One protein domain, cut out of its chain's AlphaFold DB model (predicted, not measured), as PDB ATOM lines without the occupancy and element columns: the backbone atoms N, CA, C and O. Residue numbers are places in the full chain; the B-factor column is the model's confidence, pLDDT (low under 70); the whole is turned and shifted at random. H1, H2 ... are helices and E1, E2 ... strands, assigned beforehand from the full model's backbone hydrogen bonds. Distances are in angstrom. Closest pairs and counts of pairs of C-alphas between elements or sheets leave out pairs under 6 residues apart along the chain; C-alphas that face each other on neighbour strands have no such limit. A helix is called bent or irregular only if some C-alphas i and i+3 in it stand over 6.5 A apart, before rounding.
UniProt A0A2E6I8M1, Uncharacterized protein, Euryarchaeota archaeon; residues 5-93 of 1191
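Overview. This is residues 5 to 93 of the 1191 residues of an uncharacterized protein of Euryarchaeota archaeon (UniProt A0A2E6I8M1). Three steeply crossed helices, their centres in a triangle, make a small body, with the hairpin E1 and E2 packed on H1 away from H3. A long link, residues 53 to 72, loops back to H3. The 89 printed residues, mostly helix in class, run H1, H2, E1, E2, H3, with E1 and E2 antiparallel. The whole is compact, radius of gyration of the C-alphas 12.5 A, spanning 34 by 27 by 20 A.

Along the chain. H1, residues 5 to 18, 19.8 A, begins at C-alpha 5 (115.564, 114.812, 98.439). H2 is residues 26 to 36, 15.0 A; E1 43 to 46; E2 49 to 52. H3, residues 73 to 92, 27.3 A, ends at C-alpha 92 (132.364, 116.744, 91.716); it has a kink of 28 degrees near residue 80 and is only just irregular, C-alphas 79 and 82 being 6.7 A apart.

Arrangement. H3 touches H2 with residues 77 to 85 alone, closest C-alphas Leu 84 and Ile 29, 6.7 A, at a steep tilt of 53 degrees, opposite ways. H1 and H3 only just touch, with 3 pairs of C-alphas within 8 A, closest Tyr 8 and Leu 84, 7.5 A. H1 and H2 are close but not clearly touching, closest C-alphas Phe 11 and Phe 32, 7.3 A. The closest C-alphas of H1 and E2 are Glu 10 and Ile 51, 5.7 A. In the hairpin, N 44 and O 51 are within hydrogen-bond range, 2.8 A. Every O i to N i+4 pair is within range in H1 and H2, 14 of 16 in H3. E1 and H3 are apart.

Size, cuts and confidence. The C-alphas farthest apart, Asp 21 and Gly 70, are 37.6 A apart. The printed part has no cut; the link E2 to H3 is long. Thirteen residues have pLDDT under 70, among them 19 to 22 and 46 to 49.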
ATOM      1  N   ALA A   5     115.082 116.193  98.563       85.38
ATOM      2  CA  ALA A   5     115.564 114.812  98.439       85.38
ATOM      3  C   ALA A   5     115.157 114.126  97.119       85.38
ATOM      4  O   ALA A   5     116.016 113.570  96.427       85.38
ATOM      5  N   LEU A   6     113.876 114.200  96.735       85.31
ATOM      6  CA  LEU A   6     113.376 113.623  95.480       85.31
ATOM      7  C   LEU A   6     113.946 114.366  94.261       85.31
ATOM      8  O   LEU A   6     114.525 113.736  93.373       85.31
ATOM      9  N   MET A   7     113.913 115.703  94.270       90.00
ATOM     10  CA  MET A   7     114.581 116.545  93.266       90.00
ATOM     11  C   MET A   7     116.070 116.198  93.102       90.00
ATOM     12  O   MET A   7     116.544 116.055  91.980       90.00
ATOM     13  N   TYR A   8     116.826 116.031  94.192       91.12
ATOM     14  CA  TYR A   8     118.246 115.673  94.147       91.12
ATOM     15  C   TYR A   8     118.482 114.284  93.557       91.12
ATOM     16  O   TYR A   8     119.536 114.068  92.961       91.12
ATOM     17  N   ARG A   9     117.545 113.345  93.718       86.38
ATOM     18  CA  ARG A   9     117.632 112.009  93.119       86.38
ATOM     19  C   ARG A   9     117.421 112.071  91.605       86.38
ATOM     20  O   ARG A   9     118.215 111.498  90.864       86.38
ATOM     21  N   GLU A  10     116.413 112.809  91.142       87.00
ATOM     22  CA  GLU A  10     116.176 113.032  89.708       87.00
ATOM     23  C   GLU A  10     117.294 113.870  89.063       87.00
ATOM     24  O   GLU A  10     117.764 113.550  87.971       87.00
ATOM     25  N   PHE A  11     117.810 114.873  89.776       90.25
ATOM     26  CA  PHE A  11     118.987 115.630  89.358       90.25
ATOM     27  C   PHE A  11     120.249 114.767  89.324       90.25
ATOM     28  O   PHE A  11     121.036 114.898  88.392       90.25
ATOM     29  N   THR A  12     120.435 113.841  90.274       85.00
ATOM     30  CA  THR A  12     121.547 112.884  90.222       85.00
ATOM     31  C   THR A  12     121.469 112.038  88.947       85.00
ATOM     32  O   THR A  12     122.453 112.053  88.214       85.00
ATOM     33  N   LYS A  13     120.305 111.464  88.582       81.00
ATOM     34  CA  LYS A  13     120.126 110.754  87.289       81.00
ATOM     35  C   LYS A  13     120.562 111.604  86.090       81.00
ATOM     36  O   LYS A  13     121.244 111.107  85.200       81.00
ATOM     37  N   TYR A  14     120.181 112.884  86.067       84.56
ATOM     38  CA  TYR A  14     120.578 113.816  85.008       84.56
ATOM     39  C   TYR A  14     122.095 114.066  84.998       84.56
ATOM     40  O   TYR A  14     122.754 113.869  83.975       84.56
ATOM     41  N   THR A  15     122.675 114.450  86.141       82.00
ATOM     42  CA  THR A  15     124.115 114.731  86.246       82.00
ATOM     43  C   THR A  15     124.981 113.497  86.019       82.00
ATOM     44  O   THR A  15     126.092 113.645  85.527       82.00
ATOM     45  N   ASP A  16     124.490 112.289  86.307       72.56
ATOM     46  CA  ASP A  16     125.197 111.041  86.026       72.56
ATOM     47  C   ASP A  16     125.402 110.829  84.525       72.56
ATOM     48  O   ASP A  16     126.486 110.416  84.111       72.56
ATOM     49  N   LEU A  17     124.404 111.171  83.708       68.19
ATOM     50  CA  LEU A  17     124.471 111.080  82.249       68.19
ATOM     51  C   LEU A  17     125.400 112.157  81.671       68.19
ATOM     52  O   LEU A  17     126.280 111.844  80.873       68.19
ATOM     53  N   VAL A  18     125.295 113.400  82.161       72.94
ATOM     54  CA  VAL A  18     126.234 114.486  81.811       72.94
ATOM     55  C   VAL A  18     127.679 114.127  82.200       72.94
ATOM     56  O   VAL A  18     128.604 114.363  81.420       72.94
ATOM     57  N   SER A  19     127.873 113.486  83.362       65.81
ATOM     58  CA  SER A  19     129.190 113.100  83.897       65.81
ATOM     59  C   SER A  19     129.944 112.051  83.077       65.81
ATOM     60  O   SER A  19     131.123 111.829  83.340       65.81
ATOM     61  N   VAL A  20     129.299 111.413  82.090       53.25
ATOM     62  CA  VAL A  20     129.978 110.499  81.155       53.25
ATOM     63  C   VAL A  20     131.021 111.247  80.324       53.25
ATOM     64  O   VAL A  20     132.111 110.724  80.098       53.25
ATOM     65  N   ASP A  21     130.696 112.469  79.898       50.44
ATOM     66  CA  ASP A  21     131.506 113.228  78.942       50.44
ATOM     67  C   ASP A  21     132.284 114.384  79.599       50.44
ATOM     68  O   ASP A  21     133.366 114.737  79.126       50.44
ATOM     69  N   ARG A  22     131.758 114.994  80.677       66.06
ATOM     70  CA  ARG A  22     132.354 116.174  81.346       66.06
ATOM     71  C   ARG A  22     131.725 116.469  82.716       66.06
ATOM     72  O   ARG A  22     130.607 116.057  83.000       66.06
ATOM     73  N   ILE A  23     132.406 117.269  83.542       70.50
ATOM     74  CA  ILE A  23     131.815 117.825  84.774       70.50
ATOM     75  C   ILE A  23     130.643 118.764  84.400       70.50
ATOM     76  O   ILE A  23     130.812 119.586  83.489       70.50
ATOM     77  N   PRO A  24     129.481 118.690  85.084       79.38
ATOM     78  CA  PRO A  24     128.364 119.602  84.846       79.38
ATOM     79  C   PRO A  24     128.713 121.084  85.070       79.38
ATOM     80  O   PRO A  24     129.483 121.430  85.971       79.38
ATOM     81  N   ASN A  25     128.127 121.966  84.262       80.81
ATOM     82  CA  ASN A  25     128.294 123.424  84.313       80.81
ATOM     83  C   ASN A  25     126.986 124.137  84.720       80.81
ATOM     84  O   ASN A  25     126.003 123.509  85.112       80.81
ATOM     85  N   GLU A  26     126.963 125.470  84.632       80.75
ATOM     86  CA  GLU A  26     125.759 126.267  84.910       80.75
ATOM     87  C   GLU A  26     124.654 126.099  83.842       80.75
ATOM     88  O   GLU A  26     123.477 126.144  84.194       80.75
ATOM     89  N   ASP A  27     125.005 125.831  82.575       79.00
ATOM     90  CA  ASP A  27     124.028 125.559  81.504       79.00
ATOM     91  C   ASP A  27     123.236 124.269  81.767       79.00
ATOM     92  O   ASP A  27     122.053 124.199  81.446       79.00
ATOM     93  N   ASP A  28     123.873 123.251  82.351       82.25
ATOM     94  CA  ASP A  28     123.235 121.976  82.695       82.25
ATOM     95  C   ASP A  28     122.270 122.127  83.873       82.25
ATOM     96  O   ASP A  28     121.194 121.528  83.888       82.25
ATOM     97  N   ILE A  29     122.635 122.957  84.858       86.25
ATOM     98  CA  ILE A  29     121.743 123.320  85.963       86.25
ATOM     99  C   ILE A  29     120.516 124.045  85.403       86.25
ATOM    100  O   ILE A  29     119.393 123.676  85.735       86.25
ATOM    101  N   ASP A  30     120.714 125.028  84.523       83.31
ATOM    102  CA  ASP A  30     119.615 125.794  83.926       83.31
ATOM    103  C   ASP A  30     118.751 124.942  82.978       83.31
ATOM    104  O   ASP A  30     117.526 125.065  82.998       83.31
ATOM    105  N   PHE A  31     119.347 124.021  82.211       83.62
ATOM    106  CA  PHE A  31     118.610 123.046  81.402       83.62
ATOM    107  C   PHE A  31     117.767 122.112  82.276       83.62
ATOM    108  O   PHE A  31     116.586 121.910  81.987       83.62
ATOM    109  N   PHE A  32     118.347 121.555  83.345       88.88
ATOM    110  CA  PHE A  32     117.595 120.707  84.264       88.88
ATOM    111  C   PHE A  32     116.442 121.485  84.891       88.88
ATOM    112  O   PHE A  32     115.323 120.994  84.868       88.88
ATOM    113  N   ILE A  33     116.683 122.696  85.399       88.38
ATOM    114  CA  ILE A  33     115.644 123.518  86.030       88.38
ATOM    115  C   ILE A  33     114.529 123.864  85.035       88.38
ATOM    116  O   ILE A  33     113.360 123.767  85.398       88.38
ATOM    117  N   ASP A  34     114.849 124.187  83.778       84.00
ATOM    118  CA  ASP A  34     113.834 124.454  82.755       84.00
ATOM    119  C   ASP A  34     112.936 123.240  82.469       84.00
ATOM    120  O   ASP A  34     111.718 123.389  82.366       84.00
ATOM    121  N   LYS A  35     113.505 122.029  82.382       85.19
ATOM    122  CA  LYS A  35     112.715 120.802  82.183       85.19
ATOM    123  C   LYS A  35     111.979 120.385  83.451       85.19
ATOM    124  O   LYS A  35     110.804 120.044  83.386       85.19
ATOM    125  N   PHE A  36     112.618 120.505  84.606       89.12
ATOM    126  CA  PHE A  36     112.061 120.156  85.908       89.12
ATOM    127  C   PHE A  36     110.885 121.054  86.318       89.12
ATOM    128  O   PHE A  36     109.904 120.564  86.873       89.12
ATOM    129  N   LEU A  37     110.953 122.355  86.015       86.06
ATOM    130  CA  LEU A  37     109.893 123.336  86.284       86.06
ATOM    131  C   LEU A  37     108.951 123.573  85.092       86.06
ATOM    132  O   LEU A  37     108.112 124.476  85.157       86.06
ATOM    133  N   SER A  38     109.073 122.797  84.012       79.88
ATOM    134  CA  SER A  38     108.164 122.896  82.869       79.88
ATOM    135  C   SER A  38     106.713 122.619  83.287       79.88
ATOM    136  O   SER A  38     106.439 121.822  84.186       79.88
ATOM    137  N   MET A  39     105.770 123.333  82.670       61.03
ATOM    138  CA  MET A  39     104.340 123.137  82.913       61.03
ATOM    139  C   MET A  39     103.824 121.963  82.076       61.03
ATOM    140  O   MET A  39     104.244 121.778  80.935       61.03
ATOM    141  N   ASN A  40     102.888 121.197  82.639       61.06
ATOM    142  CA  ASN A  40     102.208 120.067  81.994       61.06
ATOM    143  C   ASN A  40     103.129 118.910  81.538       61.06
ATOM    144  O   ASN A  40     102.712 118.077  80.734       61.06
ATOM    145  N   GLN A  41     104.355 118.806  82.069       69.44
ATOM    146  CA  GLN A  41     105.207 117.622  81.907       69.44
ATOM    147  C   GLN A  41     105.451 116.970  83.269       69.44
ATOM    148  O   GLN A  41     106.038 117.576  84.157       69.44
ATOM    149  N   PHE A  42     105.046 115.707  83.422       78.12
ATOM    150  CA  PHE A  42     105.345 114.905  84.617       78.12
ATOM    151  C   PHE A  42     106.772 114.334  84.603       78.12
ATOM    152  O   PHE A  42     107.330 114.002  85.648       78.12
ATOM    153  N   MET A  43     107.365 114.195  83.416       82.56
ATOM    154  CA  MET A  43     108.700 113.643  83.202       82.56
ATOM    155  C   MET A  43     109.266 114.095  81.853       82.56
ATOM    156  O   MET A  43     108.511 114.356  80.915       82.56
ATOM    157  N   PHE A  44     110.591 114.091  81.735       79.81
ATOM    158  CA  PHE A  44     111.314 114.233  80.476       79.81
ATOM    159  C   PHE A  44     112.269 113.049  80.264       79.81
ATOM    160  O   PHE A  44     112.622 112.326  81.199       79.81
ATOM    161  N   TYR A  45     112.688 112.841  79.017       74.88
ATOM    162  CA  TYR A  45     113.737 111.882  78.681       74.88
ATOM    163  C   TYR A  45     115.047 112.613  78.399       74.88
ATOM    164  O   TYR A  45     115.078 113.561  77.615       74.88
ATOM    165  N   PHE A  46     116.138 112.137  78.995       66.50
ATOM    166  CA  PHE A  46     117.497 112.572  78.687       66.50
ATOM    167  C   PHE A  46     118.348 111.336  78.387       66.50
ATOM    168  O   PHE A  46     118.406 110.413  79.193       66.50
ATOM    169  N   GLU A  47     118.935 111.275  77.187       57.69
ATOM    170  CA  GLU A  47     119.731 110.130  76.702       57.69
ATOM    171  C   GLU A  47     119.058 108.749  76.892       57.69
ATOM    172  O   GLU A  47     119.700 107.756  77.225       57.69
ATOM    173  N   GLY A  48     117.734 108.682  76.707       50.84
ATOM    174  CA  GLY A  48     116.930 107.464  76.898       50.84
ATOM    175  C   GLY A  48     116.541 107.161  78.352       50.84
ATOM    176  O   GLY A  48     115.661 106.336  78.584       50.84
ATOM    177  N   THR A  49     117.112 107.862  79.332       62.44
ATOM    178  CA  THR A  49     116.727 107.756  80.747       62.44
ATOM    179  C   THR A  49     115.513 108.634  81.043       62.44
ATOM    180  O   THR A  49     115.470 109.800  80.651       62.44
ATOM    181  N   ARG A  50     114.529 108.082  81.763       78.94
ATOM    182  CA  ARG A  50     113.346 108.799  82.268       78.94
ATOM    183  C   ARG A  50     113.691 109.555  83.555       78.94
ATOM    184  O   ARG A  50     114.132 108.938  84.528       78.94
ATOM    185  N   ILE A  51     113.441 110.862  83.566       83.94
ATOM    186  CA  ILE A  51     113.711 111.770  84.687       83.94
ATOM    187  C   ILE A  51     112.419 112.519  85.009       83.94
ATOM    188  O   ILE A  51     111.792 113.078  84.110       83.94
ATOM    189  N   TYR A  52     111.984 112.506  86.268       86.81
ATOM    190  CA  TYR A  52     110.728 113.160  86.643       86.81
ATOM    191  C   TYR A  52     110.882 114.676  86.791       86.81
ATOM    192  O   TYR A  52     111.901 115.174  87.275       86.81
ATOM    193  N   CYS A  53     109.845 115.403  86.376       87.56
ATOM    194  CA  CYS A  53     109.699 116.835  86.618       87.56
ATOM    195  C   CYS A  53     109.134 117.080  88.026       87.56
ATOM    196  O   CYS A  53     108.716 116.140  88.698       87.56
ATOM    197  N   ALA A  54     109.056 118.342  88.451       85.38
ATOM    198  CA  ALA A  54     108.531 118.722  89.761       85.38
ATOM    199  C   ALA A  54     107.097 118.214  90.016       85.38
ATOM    200  O   ALA A  54     106.848 117.692  91.095       85.38
ATOM    201  N   ASP A  55     106.199 118.289  89.019       82.44
ATOM    202  CA  ASP A  55     104.815 117.769  89.108       82.44
ATOM    203  C   ASP A  55     104.731 116.234  89.043       82.44
ATOM    204  O   ASP A  55     103.660 115.658  89.230       82.44
ATOM    205  N   GLY A  56     105.837 115.556  88.718       80.38
ATOM    206  CA  GLY A  56     105.904 114.102  88.674       80.38
ATOM    207  C   GLY A  56     105.649 113.482  90.046       80.38
ATOM    208  O   GLY A  56     105.925 114.092  91.076       80.38
ATOM    209  N   PHE A  57     105.163 112.243  90.056       82.06
ATOM    210  CA  PHE A  57     105.003 111.454  91.276       82.06
ATOM    211  C   PHE A  57     106.137 110.447  91.409       82.06
ATOM    212  O   PHE A  57     106.501 109.788  90.429       82.06
ATOM    213  N   ASP A  58     106.656 110.270  92.621       78.06
ATOM    214  CA  ASP A  58     107.588 109.185  92.888       78.06
ATOM    215  C   ASP A  58     106.919 107.810  92.735       78.06
ATOM    216  O   ASP A  58     105.799 107.577  93.196       78.06
ATOM    217  N   GLU A  59     107.623 106.854  92.127       70.81
ATOM    218  CA  GLU A  59     107.084 105.505  91.940       70.81
ATOM    219  C   GLU A  59     106.985 104.716  93.256       70.81
ATOM    220  O   GLU A  59     106.161 103.800  93.323       70.81
ATOM    221  N   VAL A  60     107.737 105.086  94.302       72.69
ATOM    222  CA  VAL A  60     107.753 104.402  95.605       72.69
ATOM    223  C   VAL A  60     106.885 105.123  96.641       72.69
ATOM    224  O   VAL A  60     105.956 104.506  97.159       72.69
ATOM    225  N   THR A  61     107.136 106.404  96.935       76.38
ATOM    226  CA  THR A  61     106.411 107.142  97.993       76.38
ATOM    227  C   THR A  61     105.062 107.706  97.545       76.38
ATOM    228  O   THR A  61     104.210 107.981  98.386       76.38
ATOM    229  N   LYS A  62     104.840 107.838  96.226       78.00
ATOM    230  CA  LYS A  62     103.687 108.523  95.599       78.00
ATOM    231  C   LYS A  62     103.583 110.022  95.906       78.00
ATOM    232  O   LYS A  62     102.569 110.636  95.585       78.00
ATOM    233  N   GLU A  63     104.623 110.619  96.475       82.19
ATOM    234  CA  GLU A  63     104.705 112.061  96.703       82.19
ATOM    235  C   GLU A  63     105.093 112.800  95.415       82.19
ATOM    236  O   GLU A  63     105.683 112.223  94.497       82.19
ATOM    237  N   VAL A  64     104.762 114.089  95.357       82.69
ATOM    238  CA  VAL A  64     105.165 114.994  94.273       82.69
ATOM    239  C   VAL A  64     106.668 115.276  94.390       82.69
ATOM    240  O   VAL A  64     107.164 115.581  95.474       82.69
ATOM    241  N   ILE A  65     107.406 115.166  93.283       85.06
ATOM    242  CA  ILE A  65     108.879 115.180  93.264       85.06
ATOM    243  C   ILE A  65     109.468 116.521  93.743       85.06
ATOM    244  O   ILE A  65     110.570 116.532  94.301       85.06
ATOM    245  N   TYR A  66     108.761 117.644  93.556       87.12
ATOM    246  CA  TYR A  66     109.053 118.899  94.257       87.12
ATOM    247  C   TYR A  66     107.837 119.830  94.323       87.12
ATOM    248  O   TYR A  66     107.236 120.153  93.302       87.12
ATOM    249  N   ASP A  67     107.520 120.316  95.523       82.06
ATOM    250  CA  ASP A  67     106.381 121.206  95.756       82.06
ATOM    251  C   ASP A  67     106.582 122.624  95.170       82.06
ATOM    252  O   ASP A  67     107.525 123.363  95.504       82.06
ATOM    253  N   LYS A  68     105.634 122.997  94.301       81.25
ATOM    254  CA  LYS A  68     105.536 124.282  93.597       81.25
ATOM    255  C   LYS A  68     104.355 125.149  94.058       81.25
ATOM    256  O   LYS A  68     104.181 126.238  93.509       81.25
ATOM    257  N   GLU A  69     103.539 124.705  95.015       76.19
ATOM    258  CA  GLU A  69     102.304 125.399  95.389       76.19
ATOM    259  C   GLU A  69     102.582 126.826  95.900       76.19
ATOM    260  O   GLU A  69     103.515 127.084  96.663       76.19
ATOM    261  N   GLY A  70     101.790 127.790  95.418       73.56
ATOM    262  CA  GLY A  70     101.881 129.201  95.809       73.56
ATOM    263  C   GLY A  70     103.123 129.976  95.335       73.56
ATOM    264  O   GLY A  70     103.224 131.158  95.657       73.56
ATOM    265  N   LYS A  71     104.052 129.371  94.579       80.69
ATOM    266  CA  LYS A  71     105.310 130.012  94.137       80.69
ATOM    267  C   LYS A  71     105.317 130.324  92.640       80.69
ATOM    268  O   LYS A  71     104.887 129.514  91.821       80.69
ATOM    269  N   SER A  72     105.907 131.451  92.248       81.12
ATOM    270  CA  SER A  72     106.223 131.710  90.837       81.12
ATOM    271  C   SER A  72     107.445 130.904  90.370       81.12
ATOM    272  O   SER A  72     108.340 130.577  91.154       81.12
ATOM    273  N   ARG A  73     107.548 130.653  89.054       77.06
ATOM    274  CA  ARG A  73     108.726 129.999  88.444       77.06
ATOM    275  C   ARG A  73     110.044 130.693  88.820       77.06
ATOM    276  O   ARG A  73     111.032 130.014  89.063       77.06
ATOM    277  N   LYS A  74     110.051 132.024  88.945       77.38
ATOM    278  CA  LYS A  74     111.238 132.813  89.314       77.38
ATOM    279  C   LYS A  74     111.676 132.604  90.770       77.38
ATOM    280  O   LYS A  74     112.869 132.643  91.062       77.38
ATOM    281  N   GLU A  75     110.732 132.391  91.684       83.94
ATOM    282  CA  GLU A  75     111.031 132.068  93.086       83.94
ATOM    283  C   GLU A  75     111.536 130.628  93.216       83.94
ATOM    284  O   GLU A  75     112.517 130.390  93.914       83.94
ATOM    285  N   LEU A  76     110.945 129.696  92.462       85.81
ATOM    286  CA  LEU A  76     111.413 128.312  92.350       85.81
ATOM    287  C   LEU A  76     112.831 128.223  91.765       85.81
ATOM    288  O   LEU A  76     113.682 127.545  92.331       85.81
ATOM    289  N   GLU A  77     113.128 128.947  90.683       84.75
ATOM    290  CA  GLU A  77     114.479 129.046  90.110       84.75
ATOM    291  C   GLU A  77     115.496 129.582  91.138       84.75
ATOM    292  O   GLU A  77     116.613 129.066  91.232       84.75
ATOM    293  N   ALA A  78     115.105 130.567  91.956       86.88
ATOM    294  CA  ALA A  78     115.949 131.135  93.010       86.88
ATOM    295  C   ALA A  78     116.125 130.214  94.239       86.88
ATOM    296  O   ALA A  78     117.191 130.239  94.855       86.88
ATOM    297  N   GLU A  79     115.124 129.398  94.587       88.56
ATOM    298  CA  GLU A  79     115.199 128.375  95.644       88.56
ATOM    299  C   GLU A  79     116.069 127.183  95.194       88.56
ATOM    300  O   GLU A  79     116.932 126.718  95.938       88.56
ATOM    301  N   ILE A  80     115.896 126.725  93.949       91.50
ATOM    302  CA  ILE A  80     116.487 125.484  93.428       91.50
ATOM    303  C   ILE A  80     117.924 125.672  92.922       91.50
ATOM    304  O   ILE A  80     118.791 124.852  93.239       91.50
ATOM    305  N   LYS A  81     118.229 126.730  92.154       90.12
ATOM    306  CA  LYS A  81     119.549 126.873  91.507       90.12
ATOM    307  C   LYS A  81     120.735 126.840  92.491       90.12
ATOM    308  O   LYS A  81     121.713 126.147  92.188       90.12
ATOM    309  N   PRO A  82     120.686 127.478  93.680       91.75
ATOM    310  CA  PRO A  82     121.750 127.360  94.678       91.75
ATOM    311  C   PRO A  82     121.919 125.932  95.217       91.75
ATOM    312  O   PRO A  82     123.051 125.477  95.389       91.75
ATOM    313  N   LEU A  83     120.813 125.208  95.435       91.88
ATOM    314  CA  LEU A  83     120.812 123.828  95.931       91.88
ATOM    315  C   LEU A  83     121.474 122.876  94.926       91.88
ATOM    316  O   LEU A  83     122.373 122.118  95.291       91.88
ATOM    317  N   LEU A  84     121.103 122.963  93.644       91.69
ATOM    318  CA  LEU A  84     121.699 122.143  92.581       91.69
ATOM    319  C   LEU A  84     123.175 122.499  92.331       91.69
ATOM    320  O   LEU A  84     124.012 121.608  92.174       91.69
ATOM    321  N   THR A  85     123.526 123.788  92.400       87.19
ATOM    322  CA  THR A  85     124.923 124.253  92.332       87.19
ATOM    323  C   THR A  85     125.767 123.661  93.464       87.19
ATOM    324  O   THR A  85     126.891 123.210  93.236       87.19
ATOM    325  N   GLN A  86     125.242 123.637  94.695       86.50
ATOM    326  CA  GLN A  86     125.955 123.059  95.834       86.50
ATOM    327  C   GLN A  86     126.004 121.527  95.766       86.50
ATOM    328  O   GLN A  86     127.022 120.944  96.128       86.50
ATOM    329  N   LYS A  87     124.963 120.868  95.241       85.25
ATOM    330  CA  LYS A  87     124.962 119.425  94.960       85.25
ATOM    331  C   LYS A  87     126.074 119.045  93.973       85.25
ATOM    332  O   LYS A  87     126.814 118.116  94.274       85.25
ATOM    333  N   ILE A  88     126.276 119.797  92.883       82.62
ATOM    334  CA  ILE A  88     127.418 119.580  91.969       82.62
ATOM    335  C   ILE A  88     128.753 119.757  92.700       82.62
ATOM    336  O   ILE A  88     129.576 118.848  92.656       82.62
ATOM    337  N   LYS A  89     128.960 120.851  93.447       79.81
ATOM    338  CA  LYS A  89     130.209 121.061  94.215       79.81
ATOM    339  C   LYS A  89     130.480 119.946  95.230       79.81
ATOM    340  O   LYS A  89     131.621 119.527  95.385       79.81
ATOM    341  N   ASN A  90     129.443 119.436  95.891       77.44
ATOM    342  CA  ASN A  90     129.565 118.337  96.849       77.44
ATOM    343  C   ASN A  90     129.879 116.986  96.174       77.44
ATOM    344  O   ASN A  90     130.483 116.128  96.810       77.44
ATOM    345  N   THR A  91     129.462 116.778  94.919       74.88
ATOM    346  CA  THR A  91     129.650 115.515  94.179       74.88
ATOM    347  C   THR A  91     130.922 115.501  93.323       74.88
ATOM    348  O   THR A  91     131.596 114.476  93.259       74.88
ATOM    349  N   PHE A  92     131.275 116.626  92.697       70.19
ATOM    350  CA  PHE A  92     132.364 116.744  91.716       70.19
ATOM    351  C   PHE A  92     133.499 117.690  92.163       70.19
ATOM    352  O   PHE A  92     134.459 117.893  91.426       70.19
ATOM    353  N   GLY A  93     133.408 118.287  93.358       68.31
ATOM    354  CA  GLY A  93     134.375 119.251  93.901       68.31
ATOM    355  C   GLY A  93     134.206 120.672  93.351       68.31
ATOM    356  O   GLY A  93     134.187 121.638  94.115       68.31
TER     357      GLY A  93